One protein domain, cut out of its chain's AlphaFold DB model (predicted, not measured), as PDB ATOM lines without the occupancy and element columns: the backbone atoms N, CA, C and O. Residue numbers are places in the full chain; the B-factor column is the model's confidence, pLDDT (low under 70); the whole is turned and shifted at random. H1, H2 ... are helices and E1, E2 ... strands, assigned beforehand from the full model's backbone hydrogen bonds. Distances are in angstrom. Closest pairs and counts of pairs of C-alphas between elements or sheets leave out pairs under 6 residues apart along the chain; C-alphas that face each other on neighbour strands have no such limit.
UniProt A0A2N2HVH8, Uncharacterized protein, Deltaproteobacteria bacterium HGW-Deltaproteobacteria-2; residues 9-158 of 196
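This is residues 9 to 158 of the 196 residues of an uncharacterized protein of Deltaproteobacteria bacterium HGW-Deltaproteobacteria-2 (UniProt A0A2N2HVH8). A small, strongly twisted sheet of three strands has two crossed helices, H3 and H4, over one of its faces, and a long helical hairpin, H1 and H2, packs on H3 on the side away from the sheet. H3 is in the middle, touching the three other helices, and the tip of the hairpin, residues 87 to 93, sticks out free. The printed part has 150 residues, with three named strands followed by four named helices; the sheet runs E1 E2 E3, antiparallel throughout, and the class is mixed, helices and strands. The whole is compact, with a radius of gyration of the C-alphas of 16.4 A and spans of 49 by 37 by 35 A.

E1, residues 9 to 17, E2, residues 25 to 33, and E3, residues 41 to 45, form a meander, each strand the antiparallel neighbour of the one before. E1 bends by 64 degrees at residue 12 and E2 by 60 degrees at residue 28. In the hairpin of E1 and E2, N 11 and O 31 are within hydrogen-bond range at 3.0 A; in that of E2 and E3, N 30 and O 44 are at 2.8 A. H1, residues 61 to 87, and H2, residues 92 to 115, form a helical hairpin at a shallow tilt of 30 degrees, opposite ways; they touch with residues 75 to 85 and 95 to 105 alone, the closest C-alphas being those of Asn 78 and Ile 98, 6.4 A apart. Neither is on the sheet. H3, residues 119 to 131, is the hub. It touches H2 at a steep tilt of 48 degrees, the closest C-alphas being those of Ala 108 and Ser 122, 4.5 A apart. H3 touches H1 with residues 119 to 120 alone, the closest C-alphas being those of Phe 71 and Cys 120, 5.5 A apart. H4, residues 138 to 156, touches H3 with residues 140 to 145 alone, about perpendicular at 80 degrees; the closest C-alphas are those of Leu 125 and Ala 141, 5.9 A apart. H3 and H4 are on the same face of the sheet, making two layers, helices on one face of a sheet. H3 lies over E3, and H4 lies over E2 at a height over the sheet of 8.3 A, slantwise to the strands. H1 and H4 are apart. Every O i to N i+4 pair is within hydrogen-bond range in H2 and H3; the counts are 21 of 23 in H1 and 13 of 15 in H4.

E1 begins at C-alpha 9 (28.875, 5.912, 1.940) and measures 22.1 A; E2 measures 22.5 A. H1 runs 39.2 A, ending at C-alpha 87 (8.006, -19.491, -21.990), and H2 runs 33.9 A. H4 runs 27.1 A to C-alpha 156 (24.690, 20.942, -7.542).

The C-alphas farthest apart are those of Thr 87 and Asp 157, 49.2 A. The printed part has no cut. The link from E3 to H1, residues 46 to 60, is long. Residues 18 to 24 and 49 to 60 have pLDDT under 70.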
ATOM      1  N   LYS A   9      28.032   4.757   2.228       93.12
ATOM      2  CA  LYS A   9      28.875   5.912   1.940       93.12
ATOM      3  C   LYS A   9      28.382   6.579   0.662       93.12
ATOM      4  O   LYS A   9      27.794   5.929  -0.201       93.12
ATOM      5  N   ARG A  10      28.630   7.882   0.544       92.50
ATOM      6  CA  ARG A  10      28.463   8.628  -0.707       92.50
ATOM      7  C   ARG A  10      29.766   9.302  -1.085       92.50
ATOM      8  O   ARG A  10      30.499   9.755  -0.208       92.50
ATOM      9  N   ARG A  11      30.003   9.402  -2.383       91.88
ATOM     10  CA  ARG A  11      31.019  10.262  -2.988       91.88
ATOM     11  C   ARG A  11      30.439  10.938  -4.227       91.88
ATOM     12  O   ARG A  11      29.305  10.650  -4.617       91.88
ATOM     13  N   TYR A  12      31.210  11.838  -4.809       91.44
ATOM     14  CA  TYR A  12      30.788  12.707  -5.895       91.44
ATOM     15  C   TYR A  12      31.773  12.546  -7.041       91.44
ATOM     16  O   TYR A  12      32.920  12.965  -6.921       91.44
ATOM     17  N   ASP A  13      31.317  11.909  -8.114       88.62
ATOM     18  CA  ASP A  13      32.143  11.564  -9.267       88.62
ATOM     19  C   ASP A  13      31.507  12.141 -10.538       88.62
ATOM     20  O   ASP A  13      30.293  12.351 -10.600       88.62
ATOM     21  N   HIS A  14      32.301  12.333 -11.587       86.31
ATOM     22  CA  HIS A  14      31.772  12.511 -12.937       86.31
ATOM     23  C   HIS A  14      31.661  11.144 -13.606       86.31
ATOM     24  O   HIS A  14      32.656  10.437 -13.755       86.31
ATOM     25  N   ILE A  15      30.447  10.751 -13.995       82.69
ATOM     26  CA  ILE A  15      30.206   9.468 -14.655       82.69
ATOM     27  C   ILE A  15      29.978   9.673 -16.145       82.69
ATOM     28  O   ILE A  15      29.258  10.581 -16.566       82.69
ATOM     29  N   LYS A  16      30.582   8.795 -16.942       81.50
ATOM     30  CA  LYS A  16      30.390   8.760 -18.388       81.50
ATOM     31  C   LYS A  16      28.975   8.283 -18.701       81.50
ATOM     32  O   LYS A  16      28.617   7.147 -18.377       81.50
ATOM     33  N   VAL A  17      28.181   9.134 -19.340       74.44
ATOM     34  CA  VAL A  17      26.856   8.775 -19.849       74.44
ATOM     35  C   VAL A  17      26.994   8.479 -21.336       74.44
ATOM     36  O   VAL A  17      27.338   9.348 -22.130       74.44
ATOM     37  N   VAL A  18      26.768   7.220 -21.711       68.25
ATOM     38  CA  VAL A  18      26.839   6.783 -23.109       68.25
ATOM     39  C   VAL A  18      25.439   6.867 -23.710       68.25
ATOM     40  O   VAL A  18      24.641   5.939 -23.576       68.25
ATOM     41  N   ASN A  19      25.142   7.988 -24.359       61.88
ATOM     42  CA  ASN A  19      23.970   8.118 -25.218       61.88
ATOM     43  C   ASN A  19      24.316   7.557 -26.604       61.88
ATOM     44  O   ASN A  19      25.398   7.816 -27.123       61.88
ATOM     45  N   GLN A  20      23.420   6.759 -27.197       54.28
ATOM     46  CA  GLN A  20      23.698   6.018 -28.440       54.28
ATOM     47  C   GLN A  20      23.987   6.917 -29.661       54.28
ATOM     48  O   GLN A  20      24.539   6.414 -30.634       54.28
ATOM     49  N   ASP A  21      23.691   8.220 -29.580       53.94
ATOM     50  CA  ASP A  21      23.767   9.166 -30.700       53.94
ATOM     51  C   ASP A  21      24.444  10.517 -30.357       53.94
ATOM     52  O   ASP A  21      24.472  11.416 -31.196       53.94
ATOM     53  N   GLU A  22      24.999  10.691 -29.149       53.22
ATOM     54  CA  GLU A  22      25.616  11.957 -28.711       53.22
ATOM     55  C   GLU A  22      27.099  11.790 -28.350       53.22
ATOM     56  O   GLU A  22      27.578  10.688 -28.075       53.22
ATOM     57  N   ALA A  23      27.838  12.905 -28.375       56.59
ATOM     58  CA  ALA A  23      29.218  12.948 -27.905       56.59
ATOM     59  C   ALA A  23      29.299  12.488 -26.442       56.59
ATOM     60  O   ALA A  23      28.390  12.736 -25.651       56.59
ATOM     61  N   GLU A  24      30.394  11.816 -26.090       62.62
ATOM     62  CA  GLU A  24      30.616  11.319 -24.734       62.62
ATOM     63  C   GLU A  24      30.548  12.476 -23.727       62.62
ATOM     64  O   GLU A  24      31.358  13.401 -23.783       62.62
ATOM     65  N   GLU A  25      29.579  12.421 -22.811       70.94
ATOM     66  CA  GLU A  25      29.364  13.461 -21.807       70.94
ATOM     67  C   GLU A  25      29.600  12.892 -20.404       70.94
ATOM     68  O   GLU A  25      29.028  11.870 -20.005       70.94
ATOM     69  N   TYR A  26      30.455  13.571 -19.642       79.44
ATOM     70  CA  TYR A  26      30.695  13.279 -18.236       79.44
ATOM     71  C   TYR A  26      29.748  14.108 -17.375       79.44
ATOM     72  O   TYR A  26      29.888  15.327 -17.279       79.44
ATOM     73  N   LYS A  27      28.789  13.444 -16.725       82.88
ATOM     74  CA  LYS A  27      27.801  14.111 -15.872       82.88
ATOM     75  C   LYS A  27      28.147  13.945 -14.395       82.88
ATOM     76  O   LYS A  27      28.505  12.840 -13.982       82.88
ATOM     77  N   PRO A  28      28.023  15.004 -13.579       87.25
ATOM     78  CA  PRO A  28      28.176  14.883 -12.136       87.25
ATOM     79  C   PRO A  28      27.121  13.922 -11.573       87.25
ATOM     80  O   PRO A  28      25.922  14.042 -11.851       87.25
ATOM     81  N   ALA A  29      27.574  12.976 -10.756       89.75
ATOM     82  CA  ALA A  29      26.738  12.005 -10.078       89.75
ATOM     83  C   ALA A  29      27.130  11.855  -8.612       89.75
ATOM     84  O   ALA A  29      28.303  11.810  -8.241       89.75
ATOM     85  N   MET A  30      26.119  11.688  -7.768       91.38
ATOM     86  CA  MET A  30      26.322  11.165  -6.432       91.38
ATOM     87  C   MET A  30      26.359   9.641  -6.519       91.38
ATOM     88  O   MET A  30      25.407   9.009  -6.981       91.38
ATOM     89  N   VAL A  31      27.454   9.052  -6.055       92.62
ATOM     90  CA  VAL A  31      27.681   7.609  -6.068       92.62
ATOM     91  C   VAL A  31      27.524   7.081  -4.652       92.62
ATOM     92  O   VAL A  31      28.297   7.427  -3.760       92.62
ATOM     93  N   ILE A  32      26.512   6.244  -4.445       94.25
ATOM     94  CA  ILE A  32      26.253   5.544  -3.187       94.25
ATOM     95  C   ILE A  32      26.923   4.176  -3.261       94.25
ATOM     96  O   ILE A  32      26.778   3.482  -4.266       94.25
ATOM     97  N   TYR A  33      27.636   3.779  -2.212       94.69
ATOM     98  CA  TYR A  33      28.338   2.497  -2.154       94.69
ATOM     99  C   TYR A  33      28.465   1.985  -0.714       94.69
ATOM    100  O   TYR A  33      28.249   2.729   0.247       94.69
ATOM    101  N   LYS A  34      28.853   0.713  -0.567       92.19
ATOM    102  CA  LYS A  34      29.307   0.134   0.704       92.19
ATOM    103  C   LYS A  34      30.746  -0.353   0.576       92.19
ATOM    104  O   LYS A  34      31.107  -0.960  -0.428       92.19
ATOM    105  N   GLU A  35      31.565  -0.090   1.590       89.19
ATOM    106  CA  GLU A  35      32.990  -0.465   1.596       89.19
ATOM    107  C   GLU A  35      33.198  -1.989   1.605       89.19
ATOM    108  O   GLU A  35      34.160  -2.485   1.027       89.19
ATOM    109  N   ASP A  36      32.271  -2.736   2.210       88.81
ATOM    110  CA  ASP A  36      32.278  -4.201   2.287       88.81
ATOM    111  C   ASP A  36      31.685  -4.895   1.040       88.81
ATOM    112  O   ASP A  36      31.724  -6.122   0.949       88.81
ATOM    113  N   MET A  37      31.170  -4.135   0.064       87.25
ATOM    114  CA  MET A  37      30.604  -4.641  -1.197       87.25
ATOM    115  C   MET A  37      31.261  -3.967  -2.417       87.25
ATOM    116  O   MET A  37      30.610  -3.191  -3.129       87.25
ATOM    117  N   PRO A  38      32.551  -4.240  -2.692       83.06
ATOM    118  CA  PRO A  38      33.251  -3.629  -3.817       83.06
ATOM    119  C   PRO A  38      32.595  -4.001  -5.155       83.06
ATOM    120  O   PRO A  38      32.175  -5.136  -5.372       83.06
ATOM    121  N   GLY A  39      32.519  -3.028  -6.063       80.62
ATOM    122  CA  GLY A  39      31.924  -3.196  -7.394       80.62
ATOM    123  C   GLY A  39      30.410  -2.972  -7.465       80.62
ATOM    124  O   GLY A  39      29.870  -2.937  -8.568       80.62
ATOM    125  N   MET A  40      29.729  -2.767  -6.331       85.94
ATOM    126  CA  MET A  40      28.320  -2.364  -6.294       85.94
ATOM    127  C   MET A  40      28.202  -0.878  -5.965       85.94
ATOM    128  O   MET A  40      28.649  -0.424  -4.911       85.94
ATOM    129  N   ALA A  41      27.575  -0.122  -6.861       91.25
ATOM    130  CA  ALA A  41      27.330   1.297  -6.669       91.25
ATOM    131  C   ALA A  41      25.980   1.706  -7.260       91.25
ATOM    132  O   ALA A  41      25.557   1.196  -8.298       91.25
ATOM    133  N   PHE A  42      25.324   2.657  -6.599       91.50
ATOM    134  CA  PHE A  42      24.090   3.266  -7.068       91.50
ATOM    135  C   PHE A  42      24.359   4.729  -7.416       91.50
ATOM    136  O   PHE A  42      24.699   5.529  -6.544       91.50
ATOM    137  N   CYS A  43      24.224   5.071  -8.695       90.38
ATOM    138  CA  CYS A  43      24.537   6.400  -9.209       90.38
ATOM    139  C   CYS A  43      23.273   7.251  -9.329       90.38
ATOM    140  O   CYS A  43      22.263   6.806  -9.873       90.38
ATOM    141  N   ILE A  44      23.348   8.493  -8.854       88.12
ATOM    142  CA  ILE A  44      22.263   9.472  -8.918       88.12
ATOM    143  C   ILE A  44      22.788  10.719  -9.620       88.12
ATOM    144  O   ILE A  44      23.632  11.430  -9.081       88.12
ATOM    145  N   LEU A  45      22.288  10.963 -10.829       83.69
ATOM    146  CA  LEU A  45      22.635  12.124 -11.645       83.69
ATOM    147  C   LEU A  45      21.980  13.412 -11.121       83.69
ATOM    148  O   LEU A  45      21.020  13.383 -10.347       83.69
ATOM    149  N   THR A  46      22.491  14.567 -11.552       75.19
ATOM    150  CA  THR A  46      21.967  15.890 -11.167       75.19
ATOM    151  C   THR A  46      20.546  16.176 -11.636       75.19
ATOM    152  O   THR A  46      19.865  16.964 -10.966       75.19
ATOM    153  N   ASP A  47      20.142  15.572 -12.752       71.56
ATOM    154  CA  ASP A  47      18.819  15.639 -13.384       71.56
ATOM    155  C   ASP A  47      17.818  14.646 -12.777       71.56
ATOM    156  O   ASP A  47      16.625  14.695 -13.080       71.56
ATOM    157  N   ALA A  48      18.275  13.774 -11.874       70.25
ATOM    158  CA  ALA A  48      17.396  12.879 -11.159       70.25
ATOM    159  C   ALA A  48      16.360  13.706 -10.376       70.25
ATOM    160  O   ALA A  48      16.702  14.575  -9.569       70.25
ATOM    161  N   ILE A  49      15.080  13.378 -10.576       59.28
ATOM    162  CA  ILE A  49      13.877  14.056 -10.041       59.28
ATOM    163  C   ILE A  49      13.764  13.996  -8.492       59.28
ATOM    164  O   ILE A  49      12.715  14.195  -7.895       59.28
ATOM    165  N   TRP A  50      14.848  13.675  -7.788       64.06
ATOM    166  CA  TRP A  50      14.878  13.410  -6.350       64.06
ATOM    167  C   TRP A  50      15.039  14.715  -5.550       64.06
ATOM    168  O   TRP A  50      14.828  14.740  -4.332       64.06
ATOM    169  N   LYS A  51      15.402  15.807  -6.241       52.47
ATOM    170  CA  LYS A  51      15.515  17.162  -5.697       52.47
ATOM    171  C   LYS A  51      14.126  17.735  -5.404       52.47
ATOM    172  O   LYS A  51      13.320  17.911  -6.306       52.47
ATOM    173  N   TYR A  52      13.908  18.100  -4.140       51.44
ATOM    174  CA  TYR A  52      12.866  19.038  -3.702       51.44
ATOM    175  C   TYR A  52      11.432  18.670  -4.082       51.44
ATOM    176  O   TYR A  52      10.689  19.460  -4.656       51.44
ATOM    177  N   ILE A  53      11.008  17.492  -3.641       50.94
ATOM    178  CA  ILE A  53       9.590  17.166  -3.599       50.94
ATOM    179  C   ILE A  53       9.159  17.187  -2.146       50.94
ATOM    180  O   ILE A  53       9.077  16.162  -1.469       50.94
ATOM    181  N   GLU A  54       8.887  18.391  -1.645       45.28
ATOM    182  CA  GLU A  54       7.971  18.482  -0.521       45.28
ATOM    183  C   GLU A  54       6.664  17.796  -0.948       45.28
ATOM    184  O   GLU A  54       6.146  18.105  -2.024       45.28
ATOM    185  N   PRO A  55       6.064  16.918  -0.126       49.34
ATOM    186  CA  PRO A  55       4.789  16.275  -0.450       49.34
ATOM    187  C   PRO A  55       3.659  17.258  -0.821       49.34
ATOM    188  O   PRO A  55       2.644  16.844  -1.371       49.34
ATOM    189  N   ARG A  56       3.827  18.557  -0.522       47.56
ATOM    190  CA  ARG A  56       2.920  19.657  -0.883       47.56
ATOM    191  C   ARG A  56       3.212  20.304  -2.244       47.56
ATOM    192  O   ARG A  56       2.281  20.827  -2.846       47.56
ATOM    193  N   ALA A  57       4.451  20.251  -2.734       47.72
ATOM    194  CA  ALA A  57       4.835  20.717  -4.073       47.72
ATOM    195  C   ALA A  57       4.437  19.715  -5.179       47.72
ATOM    196  O   ALA A  57       4.346  20.073  -6.349       47.72
ATOM    197  N   ASN A  58       4.092  18.485  -4.781       52.28
ATOM    198  CA  ASN A  58       3.568  17.380  -5.595       52.28
ATOM    199  C   ASN A  58       2.139  17.597  -6.146       52.28
ATOM    200  O   ASN A  58       1.376  16.647  -6.296       52.28
ATOM    201  N   LEU A  59       1.733  18.841  -6.400       54.97
ATOM    202  CA  LEU A  59       0.429  19.161  -6.993       54.97
ATOM    203  C   LEU A  59       0.535  19.609  -8.449       54.97
ATOM    204  O   LEU A  59      -0.503  19.786  -9.089       54.97
ATOM    205  N   ASP A  60       1.750  19.770  -8.986       69.38
ATOM    206  CA  ASP A  60       1.890  19.964 -10.422       69.38
ATOM    207  C   ASP A  60       1.492  18.678 -11.151       69.38
ATOM    208  O   ASP A  60       2.143  17.632 -11.078       69.38
ATOM    209  N   ARG A  61       0.360  18.773 -11.840       72.06
ATOM    210  CA  ARG A  61      -0.273  17.658 -12.528       72.06
ATOM    211  C   ARG A  61       0.646  17.066 -13.595       72.06
ATOM    212  O   ARG A  61       0.642  15.851 -13.762       72.06
ATOM    213  N   GLN A  62       1.445  17.896 -14.267       79.94
ATOM    214  CA  GLN A  62       2.338  17.455 -15.334       79.94
ATOM    215  C   GLN A  62       3.463  16.562 -14.795       79.94
ATOM    216  O   GLN A  62       3.725  15.498 -15.353       79.94
ATOM    217  N   THR A  63       4.071  16.942 -13.669       77.56
ATOM    218  CA  THR A  63       5.107  16.136 -13.004       77.56
ATOM    219  C   THR A  63       4.569  14.775 -12.547       77.56
ATOM    220  O   THR A  63       5.199  13.745 -12.787       77.56
ATOM    221  N   ILE A  64       3.371  14.744 -11.950       79.94
ATOM    222  CA  ILE A  64       2.725  13.488 -11.525       79.94
ATOM    223  C   ILE A  64       2.394  12.603 -12.730       79.94
ATOM    224  O   ILE A  64       2.599  11.392 -12.684       79.94
ATOM    225  N   GLU A  65       1.864  13.187 -13.806       84.38
ATOM    226  CA  GLU A  65       1.530  12.449 -15.026       84.38
ATOM    227  C   GLU A  65       2.785  11.842 -15.676       84.38
ATOM    228  O   GLU A  65       2.733  10.684 -16.097       84.38
ATOM    229  N   SER A  66       3.918  12.559 -15.681       85.69
ATOM    230  CA  SER A  66       5.207  12.029 -16.158       85.69
ATOM    231  C   SER A  66       5.715  10.878 -15.289       85.69
ATOM    232  O   SER A  66       6.021   9.812 -15.818       85.69
ATOM    233  N   ASP A  67       5.724  11.037 -13.959       87.06
ATOM    234  CA  ASP A  67       6.153   9.986 -13.019       87.06
ATOM    235  C   ASP A  67       5.313   8.709 -13.176       87.06
ATOM    236  O   ASP A  67       5.844   7.600 -13.242       87.06
ATOM    237  N   VAL A  68       3.992   8.851 -13.314       89.25
ATOM    238  CA  VAL A  68       3.093   7.716 -13.560       89.25
ATOM    239  C   VAL A  68       3.375   7.070 -14.917       89.25
ATOM    240  O   VAL A  68       3.370   5.842 -15.018       89.25
ATOM    241  N   LEU A  69       3.605   7.863 -15.967       90.56
ATOM    242  CA  LEU A  69       3.899   7.347 -17.304       90.56
ATOM    243  C   LEU A  69       5.212   6.553 -17.323       90.56
ATOM    244  O   LEU A  69       5.228   5.420 -17.807       90.56
ATOM    245  N   GLU A  70       6.282   7.111 -16.763       90.12
ATOM    246  CA  GLU A  70       7.591   6.459 -16.649       90.12
ATOM    247  C   GLU A  70       7.507   5.187 -15.800       90.12
ATOM    248  O   GLU A  70       7.969   4.118 -16.210       90.12
ATOM    249  N   PHE A  71       6.829   5.248 -14.652       93.12
ATOM    250  CA  PHE A  71       6.650   4.078 -13.799       93.12
ATOM    251  C   PHE A  71       5.838   2.972 -14.489       93.12
ATOM    252  O   PHE A  71       6.137   1.784 -14.340       93.12
ATOM    253  N   ASN A  72       4.840   3.331 -15.299       93.88
ATOM    254  CA  ASN A  72       4.085   2.357 -16.085       93.88
ATOM    255  C   ASN A  72       4.966   1.636 -17.114       93.88
ATOM    256  O   ASN A  72       4.751   0.447 -17.355       93.88
ATOM    257  N   GLN A  73       5.979   2.296 -17.681       94.88
ATOM    258  CA  GLN A  73       6.939   1.629 -18.568       94.88
ATOM    259  C   GLN A  73       7.757   0.578 -17.808       94.88
ATOM    260  O   GLN A  73       7.927  -0.542 -18.301       94.88
ATOM    261  N   VAL A  74       8.198   0.889 -16.582       93.19
ATOM    262  CA  VAL A  74       8.880  -0.070 -15.693       93.19
ATOM    263  C   VAL A  74       7.975  -1.266 -15.391       93.19
ATOM    264  O   VAL A  74       8.390  -2.419 -15.549       93.19
ATOM    265  N   LEU A  75       6.714  -1.007 -15.031       95.00
ATOM    266  CA  LEU A  75       5.714  -2.043 -14.768       95.00
ATOM    267  C   LEU A  75       5.496  -2.950 -15.988       95.00
ATOM    268  O   LEU A  75       5.557  -4.175 -15.863       95.00
ATOM    269  N   MET A  76       5.267  -2.366 -17.166       95.94
ATOM    270  CA  MET A  76       5.043  -3.112 -18.406       95.94
ATOM    271  C   MET A  76       6.258  -3.960 -18.787       95.94
ATOM    272  O   MET A  76       6.104  -5.128 -19.153       95.94
ATOM    273  N   LYS A  77       7.473  -3.413 -18.651       94.31
ATOM    274  CA  LYS A  77       8.719  -4.144 -18.908       94.31
ATOM    275  C   LYS A  77       8.863  -5.345 -17.974       94.31
ATOM    276  O   LYS A  77       9.165  -6.443 -18.443       94.31
ATOM    277  N   ASN A  78       8.596  -5.171 -16.678       94.50
ATOM    278  CA  ASN A  78       8.646  -6.275 -15.721       94.50
ATOM    279  C   ASN A  78       7.580  -7.344 -16.027       94.50
ATOM    280  O   ASN A  78       7.900  -8.530 -16.051       94.50
ATOM    281  N   GLN A  79       6.343  -6.951 -16.351       94.25
ATOM    282  CA  GLN A  79       5.278  -7.886 -16.742       94.25
ATOM    283  C   GLN A  79       5.634  -8.688 -18.002       94.25
ATOM    284  O   GLN A  79       5.417  -9.903 -18.053       94.25
ATOM    285  N   ALA A  80       6.212  -8.031 -19.011       93.75
ATOM    286  CA  ALA A  80       6.693  -8.695 -20.216       93.75
ATOM    287  C   ALA A  80       7.813  -9.698 -19.894       93.75
ATOM    288  O   ALA A  80       7.762 -10.838 -20.360       93.75
ATOM    289  N   ALA A  81       8.769  -9.318 -19.040       92.38
ATOM    290  CA  ALA A  81       9.850 -10.195 -18.596       92.38
ATOM    291  C   ALA A  81       9.329 -11.402 -17.795       92.38
ATOM    292  O   ALA A  81       9.738 -12.532 -18.050       92.38
ATOM    293  N   GLN A  82       8.358 -11.205 -16.896       92.44
ATOM    294  CA  GLN A  82       7.697 -12.299 -16.174       92.44
ATOM    295  C   GLN A  82       6.982 -13.271 -17.118       92.44
ATOM    296  O   GLN A  82       7.032 -14.484 -16.914       92.44
ATOM    297  N   LYS A  83       6.307 -12.755 -18.153       92.12
ATOM    298  CA  LYS A  83       5.662 -13.592 -19.172       92.12
ATOM    299  C   LYS A  83       6.704 -14.385 -19.959       92.12
ATOM    300  O   LYS A  83       6.535 -15.591 -20.120       92.12
ATOM    301  N   ALA A  84       7.786 -13.732 -20.385       90.31
ATOM    302  CA  ALA A  84       8.890 -14.366 -21.098       90.31
ATOM    303  C   ALA A  84       9.561 -15.467 -20.262       90.31
ATOM    304  O   ALA A  84       9.800 -16.553 -20.783       90.31
ATOM    305  N   ALA A  85       9.764 -15.249 -18.959       89.00
ATOM    306  CA  ALA A  85      10.364 -16.225 -18.047       89.00
ATOM    307  C   ALA A  85       9.560 -17.532 -17.903       89.00
ATOM    308  O   ALA A  85      10.114 -18.550 -17.490       89.00
ATOM    309  N   ARG A  86       8.264 -17.523 -18.248       87.56
ATOM    310  CA  ARG A  86       7.415 -18.729 -18.272       87.56
ATOM    311  C   ARG A  86       7.562 -19.537 -19.558       87.56
ATOM    312  O   ARG A  86       7.243 -20.721 -19.562       87.56
ATOM    313  N   THR A  87       7.987 -18.900 -20.644       88.50
ATOM    314  CA  THR A  87       8.006 -19.491 -21.990       88.50
ATOM    315  C   THR A  87       9.413 -19.721 -22.529       88.50
ATOM    316  O   THR A  87       9.611 -20.596 -23.364       88.50
ATOM    317  N   ILE A  88      10.391 -18.940 -22.070       88.69
ATOM    318  CA  ILE A  88      11.770 -18.930 -22.554       88.69
ATOM    319  C   ILE A  88      12.688 -19.417 -21.433       88.69
ATOM    320  O   ILE A  88      12.514 -19.073 -20.262       88.69
ATOM    321  N   ARG A  89      13.694 -20.219 -21.791       88.50
ATOM    322  CA  ARG A  89      14.731 -20.654 -20.856       88.50
ATOM    323  C   ARG A  89      15.635 -19.467 -20.514       88.50
ATOM    324  O   ARG A  89      16.462 -19.075 -21.326       88.50
ATOM    325  N   MET A  90      15.463 -18.929 -19.313       90.44
ATOM    326  CA  MET A  90      16.294 -17.866 -18.736       90.44
ATOM    327  C   MET A  90      17.195 -18.433 -17.636       90.44
ATOM    328  O   MET A  90      16.852 -19.449 -17.016       90.44
ATOM    329  N   SER A  91      18.324 -17.772 -17.387       92.81
ATOM    330  CA  SER A  91      19.201 -18.079 -16.255       92.81
ATOM    331  C   SER A  91      18.516 -17.771 -14.918       92.81
ATOM    332  O   SER A  91      17.578 -16.971 -14.842       92.81
ATOM    333  N   ASP A  92      18.993 -18.389 -13.838       89.69
ATOM    334  CA  ASP A  92      18.438 -18.148 -12.500       89.69
ATOM    335  C   ASP A  92      18.693 -16.713 -12.021       89.69
ATOM    336  O   ASP A  92      17.849 -16.133 -11.341       89.69
ATOM    337  N   ILE A  93      19.799 -16.102 -12.459       89.00
ATOM    338  CA  ILE A  93      20.126 -14.696 -12.177       89.00
ATOM    339  C   ILE A  93      19.092 -13.766 -12.819       89.00
ATOM    340  O   ILE A  93      18.591 -12.850 -12.170       89.00
ATOM    341  N   GLU A  94      18.732 -13.998 -14.083       89.94
ATOM    342  CA  GLU A  94      17.730 -13.168 -14.760       89.94
ATOM    343  C   GLU A  94      16.344 -13.325 -14.125       89.94
ATOM    344  O   GLU A  94      15.635 -12.337 -13.943       89.94
ATOM    345  N   LYS A  95      15.970 -14.546 -13.724       89.44
ATOM    346  CA  LYS A  95      14.713 -14.783 -12.998       89.44
ATOM    347  C   LYS A  95      14.701 -14.078 -11.643       89.44
ATOM    348  O   LYS A  95      13.697 -13.455 -11.305       89.44
ATOM    349  N   ALA A  96      15.802 -14.143 -10.894       89.38
ATOM    350  CA  ALA A  96      15.936 -13.458  -9.612       89.38
ATOM    351  C   ALA A  96      15.771 -11.938  -9.773       89.38
ATOM    352  O   ALA A  96      14.991 -11.339  -9.037       89.38
ATOM    353  N   ARG A  97      16.394 -11.337 -10.797       90.38
ATOM    354  CA  ARG A  97      16.240  -9.905 -11.114       90.38
ATOM    355  C   ARG A  97      14.793  -9.515 -11.420       90.38
ATOM    356  O   ARG A  97      14.327  -8.486 -10.946       90.38
ATOM    357  N   ILE A  98      14.057 -10.341 -12.168       92.69
ATOM    358  CA  ILE A  98      12.637 -10.084 -12.468       92.69
ATOM    359  C   ILE A  98      11.793 -10.070 -11.185       92.69
ATOM    360  O   ILE A  98      10.904  -9.226 -11.043       92.69
ATOM    361  N   VAL A  99      12.056 -11.007 -10.268       91.88
ATOM    362  CA  VAL A  99      11.363 -11.090  -8.975       91.88
ATOM    363  C   VAL A  99      11.723  -9.898  -8.089       91.88
ATOM    364  O   VAL A  99      10.830  -9.288  -7.507       91.88
ATOM    365  N   GLU A 100      13.000  -9.529  -8.025       92.00
ATOM    366  CA  GLU A 100      13.479  -8.358  -7.285       92.00
ATOM    367  C   GLU A 100      12.814  -7.064  -7.783       92.00
ATOM    368  O   GLU A 100      12.285  -6.287  -6.987       92.00
ATOM    369  N   ASP A 101      12.750  -6.863  -9.101       94.12
ATOM    370  CA  ASP A 101      12.064  -5.713  -9.697       94.12
ATOM    371  C   ASP A 101      10.565  -5.708  -9.350       94.12
ATOM    372  O   ASP A 101       9.999  -4.656  -9.053       94.12
ATOM    373  N   ALA A 102       9.913  -6.876  -9.322       94.81
ATOM    374  CA  ALA A 102       8.508  -6.984  -8.934       94.81
ATOM    375  C   ALA A 102       8.276  -6.591  -7.463       94.81
ATOM    376  O   ALA A 102       7.287  -5.919  -7.152       94.81
ATOM    377  N   LEU A 103       9.193  -6.963  -6.563       94.25
ATOM    378  CA  LEU A 103       9.166  -6.544  -5.159       94.25
ATOM    379  C   LEU A 103       9.367  -5.028  -5.026       94.25
ATOM    380  O   LEU A 103       8.616  -4.374  -4.301       94.25
ATOM    381  N   CYS A 104      10.304  -4.455  -5.786       95.75
ATOM    382  CA  CYS A 104      10.539  -3.009  -5.819       95.75
ATOM    383  C   CYS A 104       9.309  -2.235  -6.312       95.75
ATOM    384  O   CYS A 104       8.939  -1.224  -5.718       95.75
ATOM    385  N   ILE A 105       8.635  -2.727  -7.358       96.38
ATOM    386  CA  ILE A 105       7.380  -2.158  -7.876       96.38
ATOM    387  C   ILE A 105       6.287  -2.193  -6.802       96.38
ATOM    388  O   ILE A 105       5.618  -1.185  -6.561       96.38
ATOM    389  N   ALA A 106       6.100  -3.336  -6.135       95.62
ATOM    390  CA  ALA A 106       5.088  -3.478  -5.092       95.62
ATOM    391  C   ALA A 106       5.351  -2.525  -3.914       95.62
ATOM    392  O   ALA A 106       4.429  -1.851  -3.439       95.62
ATOM    393  N   PHE A 107       6.611  -2.421  -3.485       95.44
ATOM    394  CA  PHE A 107       7.026  -1.487  -2.445       95.44
ATOM    395  C   PHE A 107       6.808  -0.028  -2.865       95.44
ATOM    396  O   PHE A 107       6.276   0.756  -2.081       95.44
ATOM    397  N   ALA A 108       7.127   0.326  -4.114       94.38
ATOM    398  CA  ALA A 108       6.928   1.672  -4.639       94.38
ATOM    399  C   ALA A 108       5.458   2.109  -4.591       94.38
ATOM    400  O   ALA A 108       5.140   3.199  -4.113       94.38
ATOM    401  N   ILE A 109       4.546   1.226  -5.007       94.75
ATOM    402  CA  ILE A 109       3.099   1.467  -4.946       94.75
ATOM    403  C   ILE A 109       2.639   1.638  -3.491       94.75
ATOM    404  O   ILE A 109       1.831   2.522  -3.194       94.75
ATOM    405  N   ALA A 110       3.141   0.812  -2.570       93.62
ATOM    406  CA  ALA A 110       2.801   0.911  -1.153       93.62
ATOM    407  C   ALA A 110       3.294   2.231  -0.533       93.62
ATOM    408  O   ALA A 110       2.543   2.894   0.190       93.62
ATOM    409  N   LEU A 111       4.523   2.645  -0.850       90.06
ATOM    410  CA  LEU A 111       5.121   3.879  -0.349       90.06
ATOM    411  C   LEU A 111       4.419   5.120  -0.918       90.06
ATOM    412  O   LEU A 111       4.106   6.044  -0.169       90.06
ATOM    413  N   ASN A 112       4.064   5.113  -2.206       89.44
ATOM    414  CA  ASN A 112       3.270   6.180  -2.812       89.44
ATOM    415  C   ASN A 112       1.886   6.315  -2.158       89.44
ATOM    416  O   ASN A 112       1.462   7.420  -1.819       89.44
ATOM    417  N   ARG A 113       1.194   5.199  -1.902       89.56
ATOM    418  CA  ARG A 113      -0.131   5.219  -1.258       89.56
ATOM    419  C   ARG A 113      -0.097   5.752   0.172       89.56
ATOM    420  O   ARG A 113      -1.022   6.451   0.574       89.56
ATOM    421  N   THR A 114       0.939   5.403   0.932       87.62
ATOM    422  CA  THR A 114       1.038   5.717   2.367       87.62
ATOM    423  C   THR A 114       1.692   7.068   2.639       87.62
ATOM    424  O   THR A 114       1.201   7.824   3.471       87.62
ATOM    425  N   MET A 115       2.764   7.392   1.915       84.62
ATOM    426  CA  MET A 115       3.613   8.562   2.159       84.62
ATOM    427  C   MET A 115       3.524   9.625   1.059       84.62
ATOM    428  O   MET A 115       4.109  10.693   1.212       84.62
ATOM    429  N   ARG A 116       2.810   9.354  -0.047       83.81
ATOM    430  CA  ARG A 116       2.708  10.248  -1.220       83.81
ATOM    431  C   ARG A 116       4.055  10.578  -1.873       83.81
ATOM    432  O   ARG A 116       4.187  11.598  -2.543       83.81
ATOM    433  N   ILE A 117       5.040   9.697  -1.706       84.81
ATOM    434  CA  ILE A 117       6.311   9.749  -2.438       84.81
ATOM    435  C   ILE A 117       6.050   9.298  -3.879       84.81
ATOM    436  O   ILE A 117       5.305   8.344  -4.095       84.81
ATOM    437  N   MET A 118       6.641   9.972  -4.865       86.69
ATOM    438  CA  MET A 118       6.503   9.619  -6.284       86.69
ATOM    439  C   MET A 118       6.888   8.159  -6.568       86.69
ATOM    440  O   MET A 118       7.717   7.576  -5.860       86.69
ATOM    441  N   LEU A 119       6.275   7.555  -7.583       90.88
ATOM    442  CA  LEU A 119       6.413   6.133  -7.889       90.88
ATOM    443  C   LEU A 119       7.826   5.793  -8.365       90.88
ATOM    444  O   LEU A 119       8.430   4.876  -7.807       90.88
ATOM    445  N   CYS A 120       8.394   6.551  -9.309       89.94
ATOM    446  CA  CYS A 120       9.759   6.321  -9.791       89.94
ATOM    447  C   CYS A 120      10.788   6.536  -8.677       89.94
ATOM    448  O   CYS A 120      11.724   5.750  -8.524       89.94
ATOM    449  N   THR A 121      10.584   7.552  -7.829       88.88
ATOM    450  CA  THR A 121      11.442   7.775  -6.652       88.88
ATOM    451  C   THR A 121      11.362   6.590  -5.691       88.88
ATOM    452  O   THR A 121      12.384   6.041  -5.290       88.88
ATOM    453  N   SER A 122      10.150   6.142  -5.357       91.81
ATOM    454  CA  SER A 122       9.944   5.015  -4.441       91.81
ATOM    455  C   SER A 122      10.533   3.710  -4.986       91.81
ATOM    456  O   SER A 122      11.110   2.932  -4.229       91.81
ATOM    457  N   TYR A 123      10.431   3.489  -6.298       93.69
ATOM    458  CA  TYR A 123      11.031   2.350  -6.988       93.69
ATOM    459  C   TYR A 123      12.555   2.367  -6.901       93.69
ATOM    460  O   TYR A 123      13.161   1.370  -6.512       93.69
ATOM    461  N   ASN A 124      13.180   3.507  -7.192       92.25
ATOM    462  CA  ASN A 124      14.630   3.629  -7.133       92.25
ATOM    463  C   ASN A 124      15.176   3.523  -5.703       92.25
ATOM    464  O   ASN A 124      16.227   2.916  -5.498       92.25
ATOM    465  N   LEU A 125      14.448   4.036  -4.704       92.75
ATOM    466  CA  LEU A 125      14.777   3.806  -3.294       92.75
ATOM    467  C   LEU A 125      14.753   2.309  -2.965       92.75
ATOM    468  O   LEU A 125      15.683   1.812  -2.336       92.75
ATOM    469  N   ALA A 126      13.731   1.579  -3.424       94.50
ATOM    470  CA  ALA A 126      13.637   0.135  -3.220       94.50
ATOM    471  C   ALA A 126      14.814  -0.614  -3.861       94.50
ATOM    472  O   ALA A 126      15.431  -1.451  -3.207       94.50
ATOM    473  N   LYS A 127      15.160  -0.269  -5.110       93.50
ATOM    474  CA  LYS A 127      16.299  -0.854  -5.831       93.50
ATOM    475  C   LYS A 127      17.622  -0.582  -5.127       93.50
ATOM    476  O   LYS A 127      18.427  -1.495  -4.992       93.50
ATOM    477  N   CYS A 128      17.834   0.646  -4.660       93.19
ATOM    478  CA  CYS A 128      19.038   1.017  -3.924       93.19
ATOM    479  C   CYS A 128      19.160   0.217  -2.615       93.19
ATOM    480  O   CYS A 128      20.200  -0.382  -2.358       93.19
ATOM    481  N   LEU A 129      18.082   0.113  -1.829       93.88
ATOM    482  CA  LEU A 129      18.078  -0.694  -0.602       93.88
ATOM    483  C   LEU A 129      18.369  -2.175  -0.891       93.88
ATOM    484  O   LEU A 129      19.267  -2.748  -0.274       93.88
ATOM    485  N   HIS A 130      17.680  -2.768  -1.872       91.81
ATOM    486  CA  HIS A 130      17.895  -4.164  -2.260       91.81
ATOM    487  C   HIS A 130      19.321  -4.434  -2.746       91.81
ATOM    488  O   HIS A 130      19.913  -5.436  -2.344       91.81
ATOM    489  N   MET A 131      19.890  -3.536  -3.556       91.38
ATOM    490  CA  MET A 131      21.263  -3.647  -4.062       91.38
ATOM    491  C   MET A 131      22.287  -3.766  -2.928       91.38
ATOM    492  O   MET A 131      23.248  -4.521  -3.046       91.38
ATOM    493  N   PHE A 132      22.062  -3.058  -1.821       92.00
ATOM    494  CA  PHE A 132      22.956  -3.054  -0.663       92.00
ATOM    495  C   PHE A 132      22.570  -4.059   0.431       92.00
ATOM    496  O   PHE A 132      23.117  -4.008   1.536       92.00
ATOM    497  N   GLY A 133      21.640  -4.974   0.134       89.75
ATOM    498  CA  GLY A 133      21.182  -6.002   1.070       89.75
ATOM    499  C   GLY A 133      20.403  -5.446   2.263       89.75
ATOM    500  O   GLY A 133      20.395  -6.064   3.324       89.75
ATOM    501  N   ILE A 134      19.785  -4.272   2.118       91.31
ATOM    502  CA  ILE A 134      18.948  -3.652   3.145       91.31
ATOM    503  C   ILE A 134      17.492  -4.004   2.844       91.31
ATOM    504  O   ILE A 134      16.986  -3.701   1.762       91.31
ATOM    505  N   ASP A 135      16.803  -4.612   3.810       89.31
ATOM    506  CA  ASP A 135      15.389  -4.958   3.664       89.31
ATOM    507  C   ASP A 135      14.542  -3.697   3.393       89.31
ATOM    508  O   ASP A 135      14.569  -2.748   4.190       89.31
ATOM    509  N   PRO A 136      13.758  -3.649   2.299       86.62
ATOM    510  CA  PRO A 136      12.950  -2.477   2.000       86.62
ATOM    511  C   PRO A 136      11.794  -2.333   2.988       86.62
ATOM    512  O   PRO A 136      10.842  -3.114   3.007       86.62
ATOM    513  N   HIS A 137      11.841  -1.274   3.789       89.69
ATOM    514  CA  HIS A 137      10.724  -0.840   4.616       89.69
ATOM    515  C   HIS A 137      10.661   0.689   4.683       89.69
ATOM    516  O   HIS A 137      11.616   1.394   4.347       89.69
ATOM    517  N   VAL A 138       9.515   1.219   5.119       88.94
ATOM    518  CA  VAL A 138       9.198   2.657   5.047       88.94
ATOM    519  C   VAL A 138      10.271   3.522   5.717       88.94
ATOM    520  O   VAL A 138      10.728   4.499   5.133       88.94
ATOM    521  N   GLN A 139      10.727   3.160   6.920       90.50
ATOM    522  CA  GLN A 139      11.730   3.948   7.646       90.50
ATOM    523  C   GLN A 139      13.108   3.931   6.971       90.50
ATOM    524  O   GLN A 139      13.781   4.959   6.991       90.50
ATOM    525  N   ALA A 140      13.527   2.808   6.374       91.81
ATOM    526  CA  ALA A 140      14.780   2.740   5.622       91.81
ATOM    527  C   ALA A 140      14.704   3.613   4.365       91.81
ATOM    528  O   ALA A 140      15.598   4.422   4.131       91.81
ATOM    529  N   ALA A 141      13.596   3.535   3.623       91.19
ATOM    530  CA  ALA A 141      13.373   4.348   2.431       91.19
ATOM    531  C   ALA A 141      13.344   5.853   2.740       91.19
ATOM    532  O   ALA A 141      13.947   6.634   2.012       91.19
ATOM    533  N   ILE A 142      12.703   6.268   3.839       88.75
ATOM    534  CA  ILE A 142      12.681   7.678   4.263       88.75
ATOM    535  C   ILE A 142      14.073   8.147   4.696       88.75
ATOM    536  O   ILE A 142      14.489   9.234   4.305       88.75
ATOM    537  N   GLN A 143      14.806   7.350   5.487       91.19
ATOM    538  CA  GLN A 143      16.177   7.708   5.871       91.19
ATOM    539  C   GLN A 143      17.073   7.848   4.640       91.19
ATOM    540  O   GLN A 143      17.825   8.815   4.557       91.19
ATOM    541  N   LEU A 144      16.954   6.924   3.682       91.75
ATOM    542  CA  LEU A 144      17.698   6.965   2.430       91.75
ATOM    543  C   LEU A 144      17.336   8.200   1.605       91.75
ATOM    544  O   LEU A 144      18.234   8.905   1.161       91.75
ATOM    545  N   LEU A 145      16.046   8.505   1.452       89.38
ATOM    546  CA  LEU A 145      15.588   9.682   0.716       89.38
ATOM    547  C   LEU A 145      16.150  10.976   1.311       89.38
ATOM    548  O   LEU A 145      16.722  11.775   0.578       89.38
ATOM    549  N   LEU A 146      16.034  11.162   2.629       87.81
ATOM    550  CA  LEU A 146      16.548  12.355   3.308       87.81
ATOM    551  C   LEU A 146      18.072  12.465   3.187       87.81
ATOM    552  O   LEU A 146      18.600  13.545   2.941       87.81
ATOM    553  N   TRP A 147      18.781  11.345   3.328       89.81
ATOM    554  CA  TRP A 147      20.236  11.303   3.186       89.81
ATOM    555  C   TRP A 147      20.699  11.582   1.751       89.81
ATOM    556  O   TRP A 147      21.728  12.225   1.545       89.81
ATOM    557  N   ILE A 148      19.927  11.151   0.752       89.50
ATOM    558  CA  ILE A 148      20.173  11.466  -0.657       89.50
ATOM    559  C   ILE A 148      19.901  12.939  -0.939       89.50
ATOM    560  O   ILE A 148      20.719  13.585  -1.581       89.50
ATOM    561  N   GLN A 149      18.794  13.484  -0.438       85.25
ATOM    562  CA  GLN A 149      18.442  14.893  -0.619       85.25
ATOM    563  C   GLN A 149      19.515  15.828  -0.055       85.25
ATOM    564  O   GLN A 149      19.938  16.741  -0.757       85.25
ATOM    565  N   ASP A 150      20.025  15.537   1.143       85.38
ATOM    566  CA  ASP A 150      21.170  16.245   1.730       85.38
ATOM    567  C   ASP A 150      22.432  16.148   0.850       85.38
ATOM    568  O   ASP A 150      23.202  17.098   0.719       85.38
ATOM    569  N   GLY A 151      22.636  15.007   0.190       85.44
ATOM    570  CA  GLY A 151      23.763  14.819  -0.716       85.44
ATOM    571  C   GLY A 151      23.612  15.541  -2.057       85.44
ATOM    572  O   GLY A 151      24.614  15.966  -2.628       85.44
ATOM    573  N   LEU A 152      22.383  15.709  -2.551       82.81
ATOM    574  CA  LEU A 152      22.092  16.326  -3.847       82.81
ATOM    575  C   LEU A 152      22.348  17.831  -3.880       82.81
ATOM    576  O   LEU A 152      22.563  18.367  -4.969       82.81
ATOM    577  N   ASP A 153      22.322  18.508  -2.734       78.00
ATOM    578  CA  ASP A 153      22.713  19.915  -2.668       78.00
ATOM    579  C   ASP A 153      24.220  20.074  -2.903       78.00
ATOM    580  O   ASP A 153      24.605  20.884  -3.737       78.00
ATOM    581  N   GLN A 154      25.059  19.195  -2.342       79.38
ATOM    582  CA  GLN A 154      26.501  19.176  -2.647       79.38
ATOM    583  C   GLN A 154      26.779  18.828  -4.118       79.38
ATOM    584  O   GLN A 154      27.723  19.337  -4.714       79.38
ATOM    585  N   LEU A 155      25.939  17.979  -4.723       81.69
ATOM    586  CA  LEU A 155      26.073  17.602  -6.130       81.69
ATOM    587  C   LEU A 155      25.822  18.785  -7.085       81.69
ATOM    588  O   LEU A 155      26.402  18.823  -8.165       81.69
ATOM    589  N   LYS A 156      24.953  19.742  -6.720       75.94
ATOM    590  CA  LYS A 156      24.690  20.942  -7.542       75.94
ATOM    591  C   LYS A 156      25.906  21.855  -7.646       75.94
ATOM    592  O   LYS A 156      26.055  22.525  -8.660       75.94
ATOM    593  N   ASP A 157      26.733  21.863  -6.610       80.19
ATOM    594  CA  ASP A 157      27.900  22.734  -6.511       80.19
ATOM    595  C   ASP A 157      29.158  22.093  -7.125       80.19
ATOM    596  O   ASP A 157      30.244  22.671  -7.058       80.19
ATOM    597  N   MET A 158      29.040  20.900  -7.727       79.94
ATOM    598  CA  MET A 158      30.161  20.278  -8.425       79.94
ATOM    599  C   MET A 158      30.560  21.092  -9.663       79.94
ATOM    600  O   MET A 158      29.689  21.485 -10.443       79.94
TER     601      MET A 158